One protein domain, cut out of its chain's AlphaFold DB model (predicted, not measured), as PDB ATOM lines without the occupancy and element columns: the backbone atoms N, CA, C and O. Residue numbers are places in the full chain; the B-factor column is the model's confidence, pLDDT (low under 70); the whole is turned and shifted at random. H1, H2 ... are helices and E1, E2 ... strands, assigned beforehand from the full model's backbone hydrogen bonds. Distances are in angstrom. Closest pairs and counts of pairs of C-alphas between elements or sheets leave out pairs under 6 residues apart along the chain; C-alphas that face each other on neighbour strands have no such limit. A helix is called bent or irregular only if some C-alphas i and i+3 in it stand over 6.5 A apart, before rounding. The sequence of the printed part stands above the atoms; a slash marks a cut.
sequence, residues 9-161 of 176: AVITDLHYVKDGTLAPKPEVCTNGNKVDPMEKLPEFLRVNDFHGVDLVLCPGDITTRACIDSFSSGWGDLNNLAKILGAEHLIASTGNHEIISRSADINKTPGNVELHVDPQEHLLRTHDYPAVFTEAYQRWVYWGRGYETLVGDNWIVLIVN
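AT A GLANCE: This is residues 9 to 161 of the 176 residues of the protein "Metallophos domain-containing protein" of Pseudomonas fluorescens (UniProt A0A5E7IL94). A flat body has a small parallel strand pair, E1 and E2, with the long helix H3 packed along it; H2 runs side by side with part of H3, and beyond the strand pair the hairpin E3 and E4 with helix H6 makes the opposite end. From this body a long loop with the short helix H4 reaches outward, and its residues 108 to 114 stick out. The printed part has 153 residues with six named helices and four named strands, in the order H1, H2, E1, H3, E2, H4, H5, H6, E3, E4; the class is mixed, with under half of the residues in named elements. The two sheets are E1 and E2, parallel, and E3 and E4, antiparallel. The whole is compact, with a radius of gyration of the C-alphas of 16.6 A and spans of 54 by 41 by 18 A.

IN THESE COORDINATES: E3 is residues 147 to 152, 17.1 A long, and E4 is residues 155 to 160, 16.3 A long, ending at C-alpha 160 (7.235, 78.714, 43.810). H6, residues 136 to 145, is 15.0 A long. E1 is residues 55 to 58 and E2 residues 89 to 92. H3, residues 68 to 85, is 25.4 A long and begins at C-alpha 68 (-3.864, 94.994, 36.336). H2, residues 37 to 47, is 15.2 A long and only just irregular: C-alphas 39 and 42 are 6.8 A apart. H1 is residues 28 to 31, beginning at C-alpha 28 (-6.642, 83.004, 21.975), H4 is residues 105 to 108 and H5 residues 119 to 125.

HOW THE PARTS SIT: E3 and E4 form a hairpin at 165 degrees, with N 150 and O 157 within hydrogen-bond range at 2.9 A. The closest C-alphas of H6 and E3, those of Tyr 142 and Glu 148, are 4.7 A apart. The closest of E4 and E2, those of Ile 159 and Ala 92, are 7.3 A apart. E2 and E1 are parallel at 17 degrees, with N 56 and O 89 at 2.8 A. E1, H3 and E2 make a strand-helix-strand unit, two parallel neighbours with a helix between, and a right-handed crossover. The closest C-alphas of H3 and E2, those of Ala 82 and Leu 90, are 6.3 A apart. H3 touches H2 with residues 77 to 85 alone, at a shallow tilt of 11 degrees, the same way; Leu 81 and Pro 42 have the closest C-alphas, 6.6 A. H5 is close to H3 but not clearly touching, with the C-alphas of His 122 and Ile 68 closest at 6.8 A. H1 and H2 are only just apart, closest 8.2 A; H4 and H5 are apart. Every O i to N i+4 pair is within hydrogen-bond range in H3 and H5, 5 of 7 in H2 and 5 of 6 in H6; H1 and H4 are too short for such a pair.

THE WHOLE: The two C-alphas farthest apart, those of Asn 48 and Gly 111, are 54.6 A apart. The printed part has no cut. The link from E2 to H4, 12 residues, is long. The mean pLDDT of the printed part is 87.2; residue 33 and residues 101 to 119 are under 70.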
ATOM      1  N   ALA A   9      -7.935  70.071  39.509       97.94
ATOM      2  CA  ALA A   9      -8.082  70.754  38.231       97.94
ATOM      3  C   ALA A   9      -6.862  71.649  37.996       97.94
ATOM      4  O   ALA A   9      -6.440  72.374  38.893       97.94
ATOM      5  N   VAL A  10      -6.299  71.604  36.790       98.00
ATOM      6  CA  VAL A  10      -5.157  72.440  36.397       98.00
ATOM      7  C   VAL A  10      -5.603  73.355  35.267       98.00
ATOM      8  O   VAL A  10      -6.086  72.876  34.243       98.00
ATOM      9  N   ILE A  11      -5.462  74.661  35.473       96.50
ATOM     10  CA  ILE A  11      -5.875  75.715  34.547       96.50
ATOM     11  C   ILE A  11      -4.676  76.646  34.373       96.50
ATOM     12  O   ILE A  11      -4.303  77.340  35.308       96.50
ATOM     13  N   THR A  12      -4.042  76.645  33.206       95.06
ATOM     14  CA  THR A  12      -2.748  77.313  32.976       95.06
ATOM     15  C   THR A  12      -2.781  78.151  31.709       95.06
ATOM     16  O   THR A  12      -3.658  77.933  30.872       95.06
ATOM     17  N   ASP A  13      -1.819  79.068  31.574       94.00
ATOM     18  CA  ASP A  13      -1.547  79.804  30.333       94.00
ATOM     19  C   ASP A  13      -2.805  80.489  29.781       94.00
ATOM     20  O   ASP A  13      -3.149  80.378  28.601       94.00
ATOM     21  N   LEU A  14      -3.530  81.178  30.665       94.56
ATOM     22  CA  LEU A  14      -4.766  81.866  30.300       94.56
ATOM     23  C   LEU A  14      -4.500  83.060  29.382       94.56
ATOM     24  O   LEU A  14      -5.338  83.368  28.533       94.56
ATOM     25  N   HIS A  15      -3.349  83.722  29.561       94.56
ATOM     26  CA  HIS A  15      -2.867  84.802  28.697       94.56
ATOM     27  C   HIS A  15      -3.940  85.868  28.422       94.56
ATOM     28  O   HIS A  15      -4.259  86.186  27.280       94.56
ATOM     29  N   TYR A  16      -4.561  86.418  29.469       94.50
ATOM     30  CA  TYR A  16      -5.522  87.511  29.311       94.50
ATOM     31  C   TYR A  16      -4.841  88.770  28.765       94.50
ATOM     32  O   TYR A  16      -3.769  89.182  29.221       94.50
ATOM     33  N   VAL A  17      -5.527  89.431  27.835       91.88
ATOM     34  CA  VAL A  17      -5.140  90.695  27.207       91.88
ATOM     35  C   VAL A  17      -6.272  91.703  27.306       91.88
ATOM     36  O   VAL A  17      -7.448  91.362  27.187       91.88
ATOM     37  N   LYS A  18      -5.918  92.971  27.516       89.38
ATOM     38  CA  LYS A  18      -6.829  94.106  27.361       89.38
ATOM     39  C   LYS A  18      -6.459  94.848  26.083       89.38
ATOM     40  O   LYS A  18      -5.365  95.403  25.997       89.38
ATOM     41  N   ASP A  19      -7.369  94.855  25.113       81.31
ATOM     42  CA  ASP A  19      -7.215  95.599  23.860       81.31
ATOM     43  C   ASP A  19      -8.220  96.759  23.807       81.31
ATOM     44  O   ASP A  19      -9.441  96.570  23.771       81.31
ATOM     45  N   GLY A  20      -7.698  97.985  23.863       80.94
ATOM     46  CA  GLY A  20      -8.496  99.207  23.866       80.94
ATOM     47  C   GLY A  20      -9.461  99.316  25.054       80.94
ATOM     48  O   GLY A  20      -9.077  99.188  26.218       80.94
ATOM     49  N   THR A  21     -10.724  99.627  24.754       75.31
ATOM     50  CA  THR A  21     -11.783  99.882  25.749       75.31
ATOM     51  C   THR A  21     -12.618  98.649  26.094       75.31
ATOM     52  O   THR A  21     -13.518  98.740  26.928       75.31
ATOM     53  N   LEU A  22     -12.352  97.506  25.458       82.88
ATOM     54  CA  LEU A  22     -13.097  96.275  25.700       82.88
ATOM     55  C   LEU A  22     -12.671  95.614  27.018       82.88
ATOM     56  O   LEU A  22     -11.582  95.856  27.544       82.88
ATOM     57  N   ALA A  23     -13.554  94.764  27.550       88.50
ATOM     58  CA  ALA A  23     -13.229  93.919  28.691       88.50
ATOM     59  C   ALA A  23     -12.060  92.975  28.338       88.50
ATOM     60  O   ALA A  23     -12.014  92.498  27.196       88.50
ATOM     61  N   PRO A  24     -11.138  92.695  29.279       92.56
ATOM     62  CA  PRO A  24     -10.053  91.752  29.041       92.56
ATOM     63  C   PRO A  24     -10.566  90.349  28.701       92.56
ATOM     64  O   PRO A  24     -11.582  89.915  29.241       92.56
ATOM     65  N   LYS A  25      -9.850  89.648  27.819       92.25
ATOM     66  CA  LYS A  25     -10.160  88.278  27.371       92.25
ATOM     67  C   LYS A  25      -8.877  87.473  27.160       92.25
ATOM     68  O   LYS A  25      -7.837  88.097  26.942       92.25
ATOM     69  N   PRO A  26      -8.926  86.129  27.146       92.56
ATOM     70  CA  PRO A  26      -7.797  85.300  26.722       92.56
ATOM     71  C   PRO A  26      -7.264  85.700  25.335       92.56
ATOM     72  O   PRO A  26      -8.040  85.958  24.416       92.56
ATOM     73  N   GLU A  27      -5.946  85.705  25.139       90.44
ATOM     74  CA  GLU A  27      -5.290  86.067  23.869       90.44
ATOM     75  C   GLU A  27      -5.672  85.131  22.712       90.44
ATOM     76  O   GLU A  27      -5.686  85.523  21.542       90.44
ATOM     77  N   VAL A  28      -6.088  83.896  23.005       87.56
ATOM     78  CA  VAL A  28      -6.642  83.004  21.975       87.56
ATOM     79  C   VAL A  28      -7.872  83.611  21.276       87.56
ATOM     80  O   VAL A  28      -8.124  83.308  20.109       87.56
ATOM     81  N   CYS A  29      -8.589  84.525  21.941       85.81
ATOM     82  CA  CYS A  29      -9.745  85.235  21.395       85.81
ATOM     83  C   CYS A  29      -9.369  86.342  20.403       85.81
ATOM     84  O   CYS A  29     -10.195  86.719  19.568       85.81
ATOM     85  N   THR A  30      -8.153  86.887  20.498       79.69
ATOM     86  CA  THR A  30      -7.661  87.945  19.602       79.69
ATOM     87  C   THR A  30      -6.971  87.358  18.375       79.69
ATOM     88  O   THR A  30      -7.202  87.830  17.262       79.69
ATOM     89  N   ASN A  31      -6.187  86.293  18.558       72.75
ATOM     90  CA  ASN A  31      -5.386  85.678  17.495       72.75
ATOM     91  C   ASN A  31      -6.050  84.453  16.835       72.75
ATOM     92  O   ASN A  31      -5.557  83.962  15.819       72.75
ATOM     93  N   GLY A  32      -7.147  83.941  17.401       71.31
ATOM     94  CA  GLY A  32      -7.759  82.674  17.000       71.31
ATOM     95  C   GLY A  32      -9.288  82.697  16.970       71.31
ATOM     96  O   GLY A  32      -9.910  83.488  16.257       71.31
ATOM     97  N   ASN A  33      -9.912  81.757  17.683       69.00
ATOM     98  CA  ASN A  33     -11.365  81.637  17.737       69.00
ATOM     99  C   ASN A  33     -11.948  82.815  18.528       69.00
ATOM    100  O   ASN A  33     -11.629  82.983  19.695       69.00
ATOM    101  N   LYS A  34     -12.839  83.602  17.916       78.19
ATOM    102  CA  LYS A  34     -13.457  84.779  18.560       78.19
ATOM    103  C   LYS A  34     -14.379  84.433  19.737       78.19
ATOM    104  O   LYS A  34     -14.876  85.343  20.400       78.19
ATOM    105  N   VAL A  35     -14.663  83.148  19.950       83.19
ATOM    106  CA  VAL A  35     -15.425  82.661  21.100       83.19
ATOM    107  C   VAL A  35     -14.496  82.525  22.292       83.19
ATOM    108  O   VAL A  35     -13.513  81.789  22.236       83.19
ATOM    109  N   ASP A  36     -14.857  83.199  23.376       87.19
ATOM    110  CA  ASP A  36     -14.118  83.131  24.624       87.19
ATOM    111  C   ASP A  36     -14.365  81.784  25.324       87.19
ATOM    112  O   ASP A  36     -15.504  81.499  25.716       87.19
ATOM    113  N   PRO A  37     -13.336  80.925  25.477       85.94
ATOM    114  CA  PRO A  37     -13.510  79.645  26.150       85.94
ATOM    115  C   PRO A  37     -13.930  79.829  27.611       85.94
ATOM    116  O   PRO A  37     -14.705  79.021  28.118       85.94
ATOM    117  N   MET A  38     -13.497  80.907  28.268       90.19
ATOM    118  CA  MET A  38     -13.807  81.188  29.671       90.19
ATOM    119  C   MET A  38     -15.260  81.644  29.856       90.19
ATOM    120  O   MET A  38     -15.824  81.467  30.933       90.19
ATOM    121  N   GLU A  39     -15.915  82.121  28.794       90.12
ATOM    122  CA  GLU A  39     -17.347  82.443  28.810       90.12
ATOM    123  C   GLU A  39     -18.220  81.176  28.825       90.12
ATOM    124  O   GLU A  39     -19.241  81.126  29.512       90.12
ATOM    125  N   LYS A  40     -17.832  80.136  28.073       90.88
ATOM    126  CA  LYS A  40     -18.630  78.901  27.922       90.88
ATOM    127  C   LYS A  40     -18.223  77.782  28.873       90.88
ATOM    128  O   LYS A  40     -19.040  76.911  29.173       90.88
ATOM    129  N   LEU A  41     -16.991  77.803  29.375       94.06
ATOM    130  CA  LEU A  41     -16.485  76.786  30.292       94.06
ATOM    131  C   LEU A  41     -17.338  76.651  31.573       94.06
ATOM    132  O   LEU A  41     -17.672  75.517  31.917       94.06
ATOM    133  N   PRO A  42     -17.782  77.736  32.245       94.62
ATOM    134  CA  PRO A  42     -18.686  77.645  33.392       94.62
ATOM    135  C   PRO A  42     -19.963  76.838  33.130       94.62
ATOM    136  O   PRO A  42     -20.369  76.033  33.966       94.62
ATOM    137  N   GLU A  43     -20.598  77.051  31.976       94.25
ATOM    138  CA  GLU A  43     -21.810  76.330  31.576       94.25
ATOM    139  C   GLU A  43     -21.495  74.860  31.301       94.25
ATOM    140  O   GLU A  43     -22.163  73.974  31.836       94.25
ATOM    141  N   PHE A  44     -20.428  74.597  30.543       95.56
ATOM    142  CA  PHE A  44     -19.980  73.241  30.241       95.56
ATOM    143  C   PHE A  44     -19.709  72.427  31.512       95.56
ATOM    144  O   PHE A  44     -20.176  71.292  31.623       95.56
ATOM    145  N   LEU A  45     -18.999  73.001  32.488       96.00
ATOM    146  CA  LEU A  45     -18.680  72.327  33.750       96.00
ATOM    147  C   LEU A  45     -19.942  71.988  34.552       96.00
ATOM    148  O   LEU A  45     -20.039  70.887  35.090       96.00
ATOM    149  N   ARG A  46     -20.926  72.898  34.586       93.06
ATOM    150  CA  ARG A  46     -22.204  72.679  35.282       93.06
ATOM    151  C   ARG A  46     -23.055  71.606  34.607       93.06
ATOM    152  O   ARG A  46     -23.582  70.740  35.293       93.06
ATOM    153  N   VAL A  47     -23.184  71.649  33.280       96.38
ATOM    154  CA  VAL A  47     -24.001  70.688  32.513       96.38
ATOM    155  C   VAL A  47     -23.445  69.266  32.607       96.38
ATOM    156  O   VAL A  47     -24.212  68.307  32.603       96.38
ATOM    157  N   ASN A  48     -22.123  69.128  32.715       96.31
ATOM    158  CA  ASN A  48     -21.448  67.833  32.798       96.31
ATOM    159  C   ASN A  48     -21.098  67.416  34.238       96.31
ATOM    160  O   ASN A  48     -20.343  66.466  34.425       96.31
ATOM    161  N   ASP A  49     -21.638  68.114  35.240       92.44
ATOM    162  CA  ASP A  49     -21.519  67.773  36.660       92.44
ATOM    163  C   ASP A  49     -20.066  67.622  37.163       92.44
ATOM    164  O   ASP A  49     -19.727  66.754  37.972       92.44
ATOM    165  N   PHE A  50     -19.171  68.493  36.687       92.31
ATOM    166  CA  PHE A  50     -17.800  68.573  37.188       92.31
ATOM    167  C   PHE A  50     -17.784  69.281  38.550       92.31
ATOM    168  O   PHE A  50     -17.583  70.488  38.633       92.31
ATOM    169  N   HIS A  51     -17.986  68.521  39.625       92.44
ATOM    170  CA  HIS A  51     -17.907  69.000  41.009       92.44
ATOM    171  C   HIS A  51     -17.017  68.094  41.872       92.44
ATOM    172  O   HIS A  51     -16.615  67.003  41.451       92.44
ATOM    173  N   GLY A  52     -16.734  68.526  43.104       93.50
ATOM    174  CA  GLY A  52     -15.965  67.758  44.088       93.50
ATOM    175  C   GLY A  52     -14.480  67.680  43.743       93.50
ATOM    176  O   GLY A  52     -13.852  66.645  43.965       93.50
ATOM    177  N   VAL A  53     -13.957  68.734  43.118       96.31
ATOM    178  CA  VAL A  53     -12.518  68.977  42.999       96.31
ATOM    179  C   VAL A  53     -12.014  69.419  44.369       96.31
ATOM    180  O   VAL A  53     -12.689  70.192  45.031       96.31
ATOM    181  N   ASP A  54     -10.854  68.938  44.808       96.31
ATOM    182  CA  ASP A  54     -10.253  69.387  46.067       96.31
ATOM    183  C   ASP A  54      -9.402  70.652  45.825       96.31
ATOM    184  O   ASP A  54      -9.498  71.621  46.577       96.31
ATOM    185  N   LEU A  55      -8.619  70.670  44.735       98.00
ATOM    186  CA  LEU A  55      -7.671  71.745  44.403       98.00
ATOM    187  C   LEU A  55      -7.849  72.256  42.966       98.00
ATOM    188  O   LEU A  55      -7.877  71.462  42.023       98.00
ATOM    189  N   VAL A  56      -7.864  73.576  42.782       98.44
ATOM    190  CA  VAL A  56      -7.621  74.228  41.486       98.44
ATOM    191  C   VAL A  56      -6.221  74.822  41.490       98.44
ATOM    192  O   VAL A  56      -5.889  75.622  42.362       98.44
ATOM    193  N   LEU A  57      -5.409  74.449  40.503       98.56
ATOM    194  CA  LEU A  57      -4.048  74.944  40.331       98.56
ATOM    195  C   LEU A  57      -3.947  75.834  39.090       98.56
ATOM    196  O   LEU A  57      -4.387  75.431  38.013       98.56
ATOM    197  N   CYS A  58      -3.308  76.995  39.232       98.06
ATOM    198  CA  CYS A  58      -2.936  77.875  38.127       98.06
ATOM    199  C   CYS A  58      -1.441  78.225  38.172       98.06
ATOM    200  O   CYS A  58      -1.052  79.184  38.840       98.06
ATOM    201  N   PRO A  59      -0.572  77.456  37.495       96.38
ATOM    202  CA  PRO A  59       0.875  77.607  37.608       96.38
ATOM    203  C   PRO A  59       1.445  78.814  36.824       96.38
ATOM    204  O   PRO A  59       2.511  78.716  36.225       96.38
ATOM    205  N   GLY A  60       0.781  79.973  36.888       93.56
ATOM    206  CA  GLY A  60       1.209  81.238  36.288       93.56
ATOM    207  C   GLY A  60       0.591  81.537  34.924       93.56
ATOM    208  O   GLY A  60      -0.275  80.810  34.436       93.56
ATOM    209  N   ASP A  61       1.039  82.654  34.351       94.56
ATOM    210  CA  ASP A  61       0.682  83.154  33.022       94.56
ATOM    211  C   ASP A  61      -0.836  83.332  32.847       94.56
ATOM    212  O   ASP A  61      -1.473  82.942  31.865       94.56
ATOM    213  N   ILE A  62      -1.427  83.976  33.855       96.00
ATOM    214  CA  ILE A  62      -2.813  84.450  33.843       96.00
ATOM    215  C   ILE A  62      -2.985  85.540  32.779       96.00
ATOM    216  O   ILE A  62      -4.045  85.655  32.165       96.00
ATOM    217  N   THR A  63      -1.948  86.342  32.547       93.19
ATOM    218  CA  THR A  63      -1.942  87.473  31.611       93.19
ATOM    219  C   THR A  63      -0.899  87.284  30.519       93.19
ATOM    220  O   THR A  63       0.090  86.614  30.749       93.19
ATOM    221  N   THR A  64      -1.074  87.897  29.342       90.62
ATOM    222  CA  THR A  64       0.004  87.959  28.324       90.62
ATOM    223  C   THR A  64       1.004  89.066  28.648       90.62
ATOM    224  O   THR A  64       2.161  89.045  28.221       90.62
ATOM    225  N   ARG A  65       0.557  90.106  29.349       86.56
ATOM    226  CA  ARG A  65       1.384  91.236  29.770       86.56
ATOM    227  C   ARG A  65       0.951  91.665  31.151       86.56
ATOM    228  O   ARG A  65      -0.242  91.663  31.437       86.56
ATOM    229  N   ALA A  66       1.919  92.152  31.914       85.75
ATOM    230  CA  ALA A  66       1.747  92.642  33.266       85.75
ATOM    231  C   ALA A  66       0.765  93.832  33.303       85.75
ATOM    232  O   ALA A  66       1.145  94.995  33.162       85.75
ATOM    233  N   CYS A  67      -0.526  93.522  33.411       86.81
ATOM    234  CA  CYS A  67      -1.638  94.454  33.272       86.81
ATOM    235  C   CYS A  67      -2.679  94.150  34.344       86.81
ATOM    236  O   CYS A  67      -3.240  93.055  34.380       86.81
ATOM    237  N   ILE A  68      -2.964  95.146  35.186       88.06
ATOM    238  CA  ILE A  68      -3.864  94.994  36.336       88.06
ATOM    239  C   ILE A  68      -5.258  94.547  35.903       88.06
ATOM    240  O   ILE A  68      -5.841  93.665  36.530       88.06
ATOM    241  N   ASP A  69      -5.794  95.136  34.833       90.19
ATOM    242  CA  ASP A  69      -7.142  94.813  34.365       90.19
ATOM    243  C   ASP A  69      -7.211  93.375  33.846       90.19
ATOM    244  O   ASP A  69      -8.105  92.623  34.228       90.19
ATOM    245  N   SER A  70      -6.238  92.970  33.022       92.94
ATOM    246  CA  SER A  70      -6.145  91.600  32.510       92.94
ATOM    247  C   SER A  70      -5.995  90.585  33.636       92.94
ATOM    248  O   SER A  70      -6.691  89.571  33.630       92.94
ATOM    249  N   PHE A  71      -5.142  90.879  34.619       93.94
ATOM    250  CA  PHE A  71      -4.944  90.016  35.776       93.94
ATOM    251  C   PHE A  71      -6.217  89.916  36.617       93.94
ATOM    252  O   PHE A  71      -6.632  88.819  36.971       93.94
ATOM    253  N   SER A  72      -6.878  91.045  36.889       93.94
ATOM    254  CA  SER A  72      -8.111  91.081  37.685       93.94
ATOM    255  C   SER A  72      -9.232  90.268  37.035       93.94
ATOM    256  O   SER A  72      -9.937  89.540  37.734       93.94
ATOM    257  N   SER A  73      -9.374  90.342  35.708       95.00
ATOM    258  CA  SER A  73     -10.323  89.510  34.961       95.00
ATOM    259  C   SER A  73      -9.961  88.027  35.026       95.00
ATOM    260  O   SER A  73     -10.788  87.228  35.460       95.00
ATOM    261  N   GLY A  74      -8.724  87.657  34.678       96.00
ATOM    262  CA  GLY A  74      -8.297  86.254  34.687       96.00
ATOM    263  C   GLY A  74      -8.353  85.619  36.082       96.00
ATOM    264  O   GLY A  74      -8.849  84.505  36.245       96.00
ATOM    265  N   TRP A  75      -7.930  86.349  37.118       97.44
ATOM    266  CA  TRP A  75      -8.031  85.904  38.510       97.44
ATOM    267  C   TRP A  75      -9.485  85.789  38.975       97.44
ATOM    268  O   TRP A  75      -9.840  84.833  39.667       97.44
ATOM    269  N   GLY A  76     -10.347  86.727  38.576       96.69
ATOM    270  CA  GLY A  76     -11.784  86.660  38.839       96.69
ATOM    271  C   GLY A  76     -12.427  85.411  38.234       96.69
ATOM    272  O   GLY A  76     -13.174  84.707  38.922       96.69
ATOM    273  N   ASP A  77     -12.079  85.085  36.991       96.81
ATOM    274  CA  ASP A  77     -12.588  83.897  36.309       96.81
ATOM    275  C   ASP A  77     -12.056  82.599  36.935       96.81
ATOM    276  O   ASP A  77     -12.832  81.666  37.146       96.81
ATOM    277  N   LEU A  78     -10.785  82.548  37.350       97.81
ATOM    278  CA  LEU A  78     -10.236  81.423  38.123       97.81
ATOM    279  C   LEU A  78     -10.985  81.207  39.444       97.81
ATOM    280  O   LEU A  78     -11.347  80.077  39.775       97.81
ATOM    281  N   ASN A  79     -11.278  82.284  40.176       97.62
ATOM    282  CA  ASN A  79     -12.074  82.221  41.403       97.62
ATOM    283  C   ASN A  79     -13.497  81.711  41.139       97.62
ATOM    284  O   ASN A  79     -14.039  80.929  41.922       97.62
ATOM    285  N   ASN A  80     -14.117  82.137  40.039       96.88
ATOM    286  CA  ASN A  80     -15.431  81.648  39.637       96.88
ATOM    287  C   ASN A  80     -15.394  80.152  39.280       96.88
ATOM    288  O   ASN A  80     -16.253  79.393  39.728       96.88
ATOM    289  N   LEU A  81     -14.380  79.704  38.533       97.25
ATOM    290  CA  LEU A  81     -14.201  78.292  38.193       97.25
ATOM    291  C   LEU A  81     -13.956  77.429  39.434       97.25
ATOM    292  O   LEU A  81     -14.580  76.379  39.558       97.25
ATOM    293  N   ALA A  82     -13.138  77.884  40.387       97.56
ATOM    294  CA  ALA A  82     -12.934  77.184  41.656       97.56
ATOM    295  C   ALA A  82     -14.249  76.986  42.425       97.56
ATOM    296  O   ALA A  82     -14.543  75.875  42.867       97.56
ATOM    297  N   LYS A  83     -15.098  78.022  42.486       96.75
ATOM    298  CA  LYS A  83     -16.440  77.926  43.087       96.75
ATOM    299  C   LYS A  83     -17.339  76.932  42.354       96.75
ATOM    300  O   LYS A  83     -18.039  76.162  43.003       96.75
ATOM    301  N   ILE A  84     -17.331  76.935  41.020       97.06
ATOM    302  CA  ILE A  84     -18.141  76.015  40.201       97.06
ATOM    303  C   ILE A  84     -17.711  74.562  40.410       97.06
ATOM    304  O   ILE A  84     -18.562  73.691  40.551       97.06
ATOM    305  N   LEU A  85     -16.403  74.316  40.464       97.69
ATOM    306  CA  LEU A  85     -15.829  72.989  40.685       97.69
ATOM    307  C   LEU A  85     -15.990  72.497  42.138       97.69
ATOM    308  O   LEU A  85     -15.729  71.324  42.423       97.69
ATOM    309  N   GLY A  86     -16.424  73.378  43.048       96.94
ATOM    310  CA  GLY A  86     -16.541  73.099  44.476       96.94
ATOM    311  C   GLY A  86     -15.188  72.912  45.161       96.94
ATOM    312  O   GLY A  86     -15.110  72.148  46.117       96.94
ATOM    313  N   ALA A  87     -14.140  73.557  44.644       97.00
ATOM    314  CA  ALA A  87     -12.792  73.447  45.182       97.00
ATOM    315  C   ALA A  87     -12.627  74.240  46.476       97.00
ATOM    316  O   ALA A  87     -13.073  75.382  46.580       97.00
ATOM    317  N   GLU A  88     -11.944  73.627  47.441       93.75
ATOM    318  CA  GLU A  88     -11.610  74.260  48.718       93.75
ATOM    319  C   GLU A  88     -10.443  75.237  48.560       93.75
ATOM    320  O   GLU A  88     -10.428  76.302  49.178       93.75
ATOM    321  N   HIS A  89      -9.497  74.912  47.673       97.00
ATOM    322  CA  HIS A  89      -8.326  75.741  47.427       97.00
ATOM    323  C   HIS A  89      -8.171  76.098  45.951       97.00
ATOM    324  O   HIS A  89      -8.164  75.231  45.076       97.00
ATOM    325  N   LEU A  90      -7.965  77.391  45.701       98.38
ATOM    326  CA  LEU A  90      -7.378  77.917  44.475       98.38
ATOM    327  C   LEU A  90      -5.935  78.318  44.786       98.38
ATOM    328  O   LEU A  90      -5.694  79.113  45.695       98.38
ATOM    329  N   ILE A  91      -4.989  77.746  44.050       98.44
ATOM    330  CA  ILE A  91      -3.559  77.934  44.271       98.44
ATOM    331  C   ILE A  91      -2.917  78.331  42.952       98.44
ATOM    332  O   ILE A  91      -2.991  77.585  41.977       98.44
ATOM    333  N   ALA A  92      -2.261  79.484  42.921       97.81
ATOM    334  CA  ALA A  92      -1.530  79.951  41.758       97.81
ATOM    335  C   ALA A  92      -0.035  80.116  42.028       97.81
ATOM    336  O   ALA A  92       0.404  80.111  43.170       97.81
ATOM    337  N   SER A  93       0.755  80.294  40.975       94.62
ATOM    338  CA  SER A  93       2.107  80.853  41.066       94.62
ATOM    339  C   SER A  93       2.210  82.111  40.213       94.62
ATOM    340  O   SER A  93       1.388  82.349  39.331       94.62
ATOM    341  N   THR A  94       3.212  82.943  40.482       91.81
ATOM    342  CA  THR A  94       3.489  84.130  39.664       91.81
ATOM    343  C   THR A  94       4.312  83.739  38.445       91.81
ATOM    344  O   THR A  94       5.458  83.312  38.591       91.81
ATOM    345  N   GLY A  95       3.713  83.860  37.259       88.56
ATOM    346  CA  GLY A  95       4.365  83.637  35.975       88.56
ATOM    347  C   GLY A  95       5.133  84.864  35.492       88.56
ATOM    348  O   GLY A  95       5.033  85.966  36.046       88.56
ATOM    349  N   ASN A  96       5.936  84.681  34.444       87.62
ATOM    350  CA  ASN A  96       6.794  85.746  33.920       87.62
ATOM    351  C   ASN A  96       6.028  86.812  33.141       87.62
ATOM    352  O   ASN A  96       6.632  87.833  32.798       87.62
ATOM    353  N   HIS A  97       4.752  86.565  32.844       88.25
ATOM    354  CA  HIS A  97       3.876  87.521  32.188       88.25
ATOM    355  C   HIS A  97       3.084  88.401  33.166       88.25
ATOM    356  O   HIS A  97       2.713  89.512  32.791       88.25
ATOM    357  N   GLU A  98       2.908  87.984  34.427       86.81
ATOM    358  CA  GLU A  98       2.259  88.807  35.464       86.81
ATOM    359  C   GLU A  98       3.122  90.001  35.900       86.81
ATOM    360  O   GLU A  98       2.617  90.982  36.447       86.81
ATOM    361  N   ILE A  99       4.428  89.935  35.641       81.88
ATOM    362  CA  ILE A  99       5.413  90.954  35.999       81.88
ATOM    363  C   ILE A  99       6.254  91.379  34.791       81.88
ATOM    364  O   ILE A  99       6.396  90.646  33.812       81.88
ATOM    365  N   ILE A 100       6.866  92.564  34.847       74.88
ATOM    366  CA  ILE A 100       7.808  93.003  33.806       74.88
ATOM    367  C   ILE A 100       9.170  92.351  34.073       74.88
ATOM    368  O   ILE A 100      10.079  92.957  34.623       74.88
ATOM    369  N   SER A 101       9.322  91.100  33.642       60.81
ATOM    370  CA  SER A 101      10.577  90.346  33.774       60.81
ATOM    371  C   SER A 101      11.691  90.806  32.815       60.81
ATOM    372  O   SER A 101      12.847  90.413  32.962       60.81
ATOM    373  N   ARG A 102      11.364  91.641  31.815       59.16
ATOM    374  CA  ARG A 102      12.281  92.115  30.758       59.16
ATOM    375  C   ARG A 102      12.155  93.621  30.510       59.16
ATOM    376  O   ARG A 102      11.812  94.048  29.409       59.16
ATOM    377  N   SER A 103      12.412  94.444  31.524       57.62
ATOM    378  CA  SER A 103      12.527  95.892  31.319       57.62
ATOM    379  C   SER A 103      13.819  96.234  30.565       57.62
ATOM    380  O   SER A 103      14.861  95.600  30.762       57.62
ATOM    381  N   ALA A 104      13.754  97.232  29.677       58.81
ATOM    382  CA  ALA A 104      14.953  97.816  29.081       58.81
ATOM    383  C   ALA A 104      15.834  98.407  30.192       58.81
ATOM    384  O   ALA A 104      15.305  98.961  31.155       58.81
ATOM    385  N   ASP A 105      17.159  98.325  30.059       58.88
ATOM    386  CA  ASP A 105      18.089  98.715  31.134       58.88
ATOM    387  C   ASP A 105      17.927 100.175  31.585       58.88
ATOM    388  O   ASP A 105      18.136 100.485  32.752       58.88
ATOM    389  N   ILE A 106      17.440 101.057  30.708       56.41
ATOM    390  CA  ILE A 106      17.117 102.452  31.044       56.41
ATOM    391  C   ILE A 106      16.019 102.583  32.117       56.41
ATOM    392  O   ILE A 106      16.076 103.484  32.953       56.41
ATOM    393  N   ASN A 107      15.066 101.647  32.151       51.78
ATOM    394  CA  ASN A 107      13.995 101.591  33.152       51.78
ATOM    395  C   ASN A 107      14.454 100.901  34.448       51.78
ATOM    396  O   ASN A 107      13.703 100.847  35.415       51.78
ATOM    397  N   LYS A 108      15.692 100.392  34.472       54.22
ATOM    398  CA  LYS A 108      16.387  99.879  35.653       54.22
ATOM    399  C   LYS A 108      17.417 100.904  36.148       54.22
ATOM    400  O   LYS A 108      18.489 100.506  36.588       54.22
ATOM    401  N   THR A 109      17.117 102.209  36.096       53.91
ATOM    402  CA  THR A 109      17.976 103.272  36.676       53.91
ATOM    403  C   THR A 109      17.398 103.802  38.004       53.91
ATOM    404  O   THR A 109      16.209 104.138  38.027       53.91
ATOM    405  N   PRO A 110      18.175 103.855  39.116       51.97
ATOM    406  CA  PRO A 110      17.679 104.345  40.406       51.97
ATOM    407  C   PRO A 110      17.108 105.756  40.280       51.97
ATOM    408  O   PRO A 110      17.697 106.597  39.603       51.97
ATOM    409  N   GLY A 111      15.964 106.018  40.915       50.62
ATOM    410  CA  GLY A 111      15.315 107.335  40.898       50.62
ATOM    411  C   GLY A 111      14.272 107.554  39.796       50.62
ATOM    412  O   GLY A 111      13.649 108.609  39.771       50.62
ATOM    413  N   ASN A 112      14.000 106.569  38.932       51.00
ATOM    414  CA  ASN A 112      12.958 106.661  37.895       51.00
ATOM    415  C   ASN A 112      11.565 106.186  38.385       51.00
ATOM    416  O   ASN A 112      10.794 105.577  37.644       51.00
ATOM    417  N   VAL A 113      11.271 106.429  39.669       47.09
ATOM    418  CA  VAL A 113      10.142 105.869  40.445       47.09
ATOM    419  C   VAL A 113       8.773 106.360  39.944       47.09
ATOM    420  O   VAL A 113       7.760 105.701  40.152       47.09
ATOM    421  N   GLU A 114       8.723 107.494  39.241       43.72
ATOM    422  CA  GLU A 114       7.465 108.170  38.890       43.72
ATOM    423  C   GLU A 114       6.658 107.514  37.751       43.72
ATOM    424  O   GLU A 114       5.528 107.929  37.500       43.72
ATOM    425  N   LEU A 115       7.182 106.491  37.060       43.09
ATOM    426  CA  LEU A 115       6.571 105.984  35.816       43.09
ATOM    427  C   LEU A 115       6.040 104.548  35.847       43.09
ATOM    428  O   LEU A 115       5.390 104.132  34.884       43.09
ATOM    429  N   HIS A 116       6.253 103.782  36.915       46.88
ATOM    430  CA  HIS A 116       5.860 102.377  36.925       46.88
ATOM    431  C   HIS A 116       5.064 102.020  38.172       46.88
ATOM    432  O   HIS A 116       5.612 101.852  39.254       46.88
ATOM    433  N   VAL A 117       3.752 101.837  37.987       51.00
ATOM    434  CA  VAL A 117       2.996 100.901  38.821       51.00
ATOM    435  C   VAL A 117       3.712  99.565  38.682       51.00
ATOM    436  O   VAL A 117       3.682  98.978  37.599       51.00
ATOM    437  N   ASP A 118       4.418  99.138  39.727       63.38
ATOM    438  CA  ASP A 118       5.083  97.844  39.726       63.38
ATOM    439  C   ASP A 118       3.987  96.781  39.614       63.38
ATOM    440  O   ASP A 118       3.106  96.701  40.480       63.38
ATOM    441  N   PRO A 119       3.969  95.963  38.552       63.12
ATOM    442  CA  PRO A 119       2.992  94.903  38.467       63.12
ATOM    443  C   PRO A 119       3.083  93.933  39.655       63.12
ATOM    444  O   PRO A 119       2.093  93.329  40.040       63.12
ATOM    445  N   GLN A 120       4.219  93.832  40.336       77.19
ATOM    446  CA  GLN A 120       4.274  93.080  41.580       77.19
ATOM    447  C   GLN A 120       3.425  93.710  42.699       77.19
ATOM    448  O   GLN A 120       2.806  92.984  43.477       77.19
ATOM    449  N   GLU A 121       3.340  95.042  42.777       80.06
ATOM    450  CA  GLU A 121       2.566  95.748  43.807       80.06
ATOM    451  C   GLU A 121       1.073  95.407  43.723       80.06
ATOM    452  O   GLU A 121       0.419  95.233  44.754       80.06
ATOM    453  N   HIS A 122       0.521  95.254  42.514       84.88
ATOM    454  CA  HIS A 122      -0.879  94.855  42.389       84.88
ATOM    455  C   HIS A 122      -1.094  93.411  42.848       84.88
ATOM    456  O   HIS A 122      -2.031  93.175  43.605       84.88
ATOM    457  N   LEU A 123      -0.201  92.474  42.502       90.56
ATOM    458  CA  LEU A 123      -0.269  91.086  42.979       90.56
ATOM    459  C   LEU A 123      -0.163  91.012  44.513       90.56
ATOM    460  O   LEU A 123      -0.902  90.273  45.166       90.56
ATOM    461  N   LEU A 124       0.711  91.837  45.104       89.38
ATOM    462  CA  LEU A 124       0.854  92.024  46.553       89.38
ATOM    463  C   LEU A 124      -0.403  92.612  47.211       89.38
ATOM    464  O   LEU A 124      -0.626  92.419  48.409       89.38
ATOM    465  N   ARG A 125      -1.259  93.310  46.461       89.44
ATOM    466  CA  ARG A 125      -2.537  93.860  46.943       89.44
ATOM    467  C   ARG A 125      -3.738  92.981  46.618       89.44
ATOM    468  O   ARG A 125      -4.774  93.134  47.260       89.44
ATOM    469  N   THR A 126      -3.611  92.042  45.685       92.25
ATOM    470  CA  THR A 126      -4.677  91.097  45.353       92.25
ATOM    471  C   THR A 126      -4.937  90.164  46.528       92.25
ATOM    472  O   THR A 126      -4.105  89.327  46.886       92.25
ATOM    473  N   HIS A 127      -6.121  90.315  47.117       87.56
ATOM    474  CA  HIS A 127      -6.635  89.432  48.155       87.56
ATOM    475  C   HIS A 127      -6.614  87.970  47.673       87.56
ATOM    476  O   HIS A 127      -6.921  87.696  46.513       87.56
ATOM    477  N   ASP A 128      -6.217  87.053  48.555       93.25
ATOM    478  CA  ASP A 128      -6.119  85.605  48.304       93.25
ATOM    479  C   ASP A 128      -5.144  85.153  47.205       93.25
ATOM    480  O   ASP A 128      -5.117  83.974  46.864       93.25
ATOM    481  N   TYR A 129      -4.316  86.045  46.654       95.50
ATOM    482  CA  TYR A 129      -3.238  85.661  45.742       95.50
ATOM    483  C   TYR A 129      -1.900  85.516  46.498       95.50
ATOM    484  O   TYR A 129      -1.574  86.372  47.340       95.50
ATOM    485  N   PRO A 130      -1.089  84.477  46.204       96.25
ATOM    486  CA  PRO A 130      -1.322  83.391  45.231       96.25
ATOM    487  C   PRO A 130      -2.294  82.292  45.692       96.25
ATOM    488  O   PRO A 130      -2.714  81.470  44.882       96.25
ATOM    489  N   ALA A 131      -2.611  82.249  46.983       97.44
ATOM    490  CA  ALA A 131      -3.567  81.328  47.579       97.44
ATOM    491  C   ALA A 131      -4.137  81.938  48.868       97.44
ATOM    492  O   ALA A 131      -3.536  82.840  49.465       97.44
ATOM    493  N   VAL A 132      -5.260  81.391  49.339       96.44
ATOM    494  CA  VAL A 132      -5.721  81.593  50.718       96.44
ATOM    495  C   VAL A 132      -4.831  80.760  51.635       96.44
ATOM    496  O   VAL A 132      -4.895  79.531  51.623       96.44
ATOM    497  N   PHE A 133      -3.995  81.426  52.422       94.75
ATOM    498  CA  PHE A 133      -3.171  80.772  53.434       94.75
ATOM    499  C   PHE A 133      -3.907  80.680  54.771       94.75
ATOM    500  O   PHE A 133      -4.718  81.543  55.099       94.75
ATOM    501  N   THR A 134      -3.584  79.653  55.560       92.31
ATOM    502  CA  THR A 134      -4.115  79.484  56.921       92.31
ATOM    503  C   THR A 134      -3.668  80.623  57.831       92.31
ATOM    504  O   THR A 134      -4.468  81.164  58.589       92.31
ATOM    505  N   GLU A 135      -2.399  81.017  57.727       93.81
ATOM    506  CA  GLU A 135      -1.797  82.052  58.555       93.81
ATOM    507  C   GLU A 135      -1.484  83.306  57.736       93.81
ATOM    508  O   GLU A 135      -0.870  83.247  56.666       93.81
ATOM    509  N   ALA A 136      -1.820  84.480  58.277       88.38
ATOM    510  CA  ALA A 136      -1.639  85.758  57.582       88.38
ATOM    511  C   ALA A 136      -0.177  86.040  57.175       88.38
ATOM    512  O   ALA A 136       0.072  86.745  56.196       88.38
ATOM    513  N   TYR A 137       0.803  85.492  57.906       91.44
ATOM    514  CA  TYR A 137       2.221  85.697  57.607       91.44
ATOM    515  C   TYR A 137       2.719  84.884  56.403       91.44
ATOM    516  O   TYR A 137       3.688  85.296  55.770       91.44
ATOM    517  N   GLN A 138       2.081  83.760  56.058       94.88
ATOM    518  CA  GLN A 138       2.538  82.864  54.983       94.88
ATOM    519  C   GLN A 138       2.544  83.565  53.624       94.88
ATOM    520  O   GLN A 138       3.447  83.381  52.812       94.88
ATOM    521  N   ARG A 139       1.591  84.474  53.411       92.56
ATOM    522  CA  ARG A 139       1.587  85.339  52.231       92.56
ATOM    523  C   ARG A 139       2.863  86.178  52.141       92.56
ATOM    524  O   ARG A 139       3.463  86.272  51.076       92.56
ATOM    525  N   TRP A 140       3.311  86.754  53.255       91.12
ATOM    526  CA  TRP A 140       4.560  87.518  53.306       91.12
ATOM    527  C   TRP A 140       5.793  86.628  53.155       91.12
ATOM    528  O   TRP A 140       6.781  87.065  52.574       91.12
ATOM    529  N   VAL A 141       5.736  85.375  53.610       93.06
ATOM    530  CA  VAL A 141       6.802  84.392  53.377       93.06
ATOM    531  C   VAL A 141       6.900  84.031  51.896       93.06
ATOM    532  O   VAL A 141       8.006  84.069  51.364       93.06
ATOM    533  N   TYR A 142       5.779  83.789  51.207       94.12
ATOM    534  CA  TYR A 142       5.763  83.577  49.755       94.12
ATOM    535  C   TYR A 142       6.447  84.729  49.016       94.12
ATOM    536  O   TYR A 142       7.343  84.512  48.200       94.12
ATOM    537  N   TRP A 143       6.064  85.966  49.336       90.12
ATOM    538  CA  TRP A 143       6.628  87.144  48.683       90.12
ATOM    539  C   TRP A 143       8.080  87.420  49.079       90.12
ATOM    540  O   TRP A 143       8.865  87.811  48.219       90.12
ATOM    541  N   GLY A 144       8.449  87.188  50.340       89.50
ATOM    542  CA  GLY A 144       9.778  87.479  50.876       89.50
ATOM    543  C   GLY A 144      10.829  86.401  50.607       89.50
ATOM    544  O   GLY A 144      12.001  86.726  50.469       89.50
ATOM    545  N   ARG A 145      10.437  85.124  50.521       90.75
ATOM    546  CA  ARG A 145      11.341  83.992  50.228       90.75
ATOM    547  C   ARG A 145      11.242  83.490  48.791       90.75
ATOM    548  O   ARG A 145      12.069  82.685  48.374       90.75
ATOM    549  N   GLY A 146      10.209  83.904  48.063       91.75
ATOM    550  CA  GLY A 146       9.916  83.409  46.722       91.75
ATOM    551  C   GLY A 146       9.246  82.036  46.695       91.75
ATOM    552  O   GLY A 146       9.126  81.450  45.623       91.75
ATOM    553  N   TYR A 147       8.819  81.493  47.838       96.00
ATOM    554  CA  TYR A 147       8.042  80.258  47.902       96.00
ATOM    555  C   TYR A 147       7.296  80.121  49.234       96.00
ATOM    556  O   TYR A 147       7.695  80.704  50.242       96.00
ATOM    557  N   GLU A 148       6.237  79.317  49.242       97.12
ATOM    558  CA  GLU A 148       5.518  78.896  50.450       97.12
ATOM    559  C   GLU A 148       4.795  77.566  50.189       97.12
ATOM    560  O   GLU A 148       4.537  77.200  49.042       97.12
ATOM    561  N   THR A 149       4.483  76.825  51.247       97.19
ATOM    562  CA  THR A 149       3.712  75.583  51.183       97.19
ATOM    563  C   THR A 149       2.285  75.762  51.684       97.19
ATOM    564  O   THR A 149       2.034  76.461  52.664       97.19
ATOM    565  N   LEU A 150       1.359  75.062  51.038       96.31
ATOM    566  CA  LEU A 150       0.002  74.841  51.519       96.31
ATOM    567  C   LEU A 150      -0.151  73.346  51.823       96.31
ATOM    568  O   LEU A 150       0.282  72.505  51.030       96.31
ATOM    569  N   VAL A 151      -0.722  73.012  52.977       95.19
ATOM    570  CA  VAL A 151      -0.831  71.633  53.471       95.19
ATOM    571  C   VAL A 151      -2.291  71.335  53.777       95.19
ATOM    572  O   VAL A 151      -2.932  72.110  54.481       95.19
ATOM    573  N   GLY A 152      -2.789  70.207  53.279       92.88
ATOM    574  CA  GLY A 152      -4.073  69.637  53.681       92.88
ATOM    575  C   GLY A 152      -3.910  68.218  54.218       92.88
ATOM    576  O   GLY A 152      -2.795  67.736  54.414       92.88
ATOM    577  N   ASP A 153      -5.027  67.526  54.433       90.50
ATOM    578  CA  ASP A 153      -5.057  66.237  55.143       90.50
ATOM    579  C   ASP A 153      -4.167  65.145  54.524       90.50
ATOM    580  O   ASP A 153      -3.567  64.338  55.234       90.50
ATOM    581  N   ASN A 154      -4.094  65.089  53.192       91.31
ATOM    582  CA  ASN A 154      -3.353  64.066  52.448       91.31
ATOM    583  C   ASN A 154      -2.548  64.635  51.269       91.31
ATOM    584  O   ASN A 154      -2.211  63.897  50.339       91.31
ATOM    585  N   TRP A 155      -2.247  65.935  51.289       95.00
ATOM    586  CA  TRP A 155      -1.528  66.611  50.212       95.00
ATOM    587  C   TRP A 155      -0.686  67.782  50.722       95.00
ATOM    588  O   TRP A 155      -0.973  68.389  51.751       95.00
ATOM    589  N   ILE A 156       0.364  68.099  49.965       96.69
ATOM    590  CA  ILE A 156       1.208  69.279  50.152       96.69
ATOM    591  C   ILE A 156       1.418  69.896  48.773       96.69
ATOM    592  O   ILE A 156       1.782  69.190  47.831       96.69
ATOM    593  N   VAL A 157       1.217  71.207  48.658       97.88
ATOM    594  CA  VAL A 157       1.548  71.985  47.461       97.88
ATOM    595  C   VAL A 157       2.659  72.964  47.813       97.88
ATOM    596  O   VAL A 157       2.507  73.778  48.720       97.88
ATOM    597  N   LEU A 158       3.777  72.890  47.089       97.75
ATOM    598  CA  LEU A 158       4.832  73.900  47.128       97.75
ATOM    599  C   LEU A 158       4.567  74.929  46.030       97.75
ATOM    600  O   LEU A 158       4.605  74.600  44.845       97.75
ATOM    601  N   ILE A 159       4.329  76.170  46.432       97.62
ATOM    602  CA  ILE A 159       4.111  77.297  45.535       97.62
ATOM    603  C   ILE A 159       5.445  78.011  45.358       97.62
ATOM    604  O   ILE A 159       5.991  78.539  46.325       97.62
ATOM    605  N   VAL A 160       5.970  78.041  44.133       95.69
ATOM    606  CA  VAL A 160       7.235  78.714  43.810       95.69
ATOM    607  C   VAL A 160       6.953  79.959  42.980       95.69
ATOM    608  O   VAL A 160       6.361  79.879  41.907       95.69
ATOM    609  N   ASN A 161       7.421  81.109  43.455       92.00
ATOM    610  CA  ASN A 161       7.485  82.338  42.682       92.00
ATOM    611  C   ASN A 161       8.773  82.333  41.848       92.00
ATOM    612  O   ASN A 161       9.810  82.848  42.272       92.00
TER     613      ASN A 161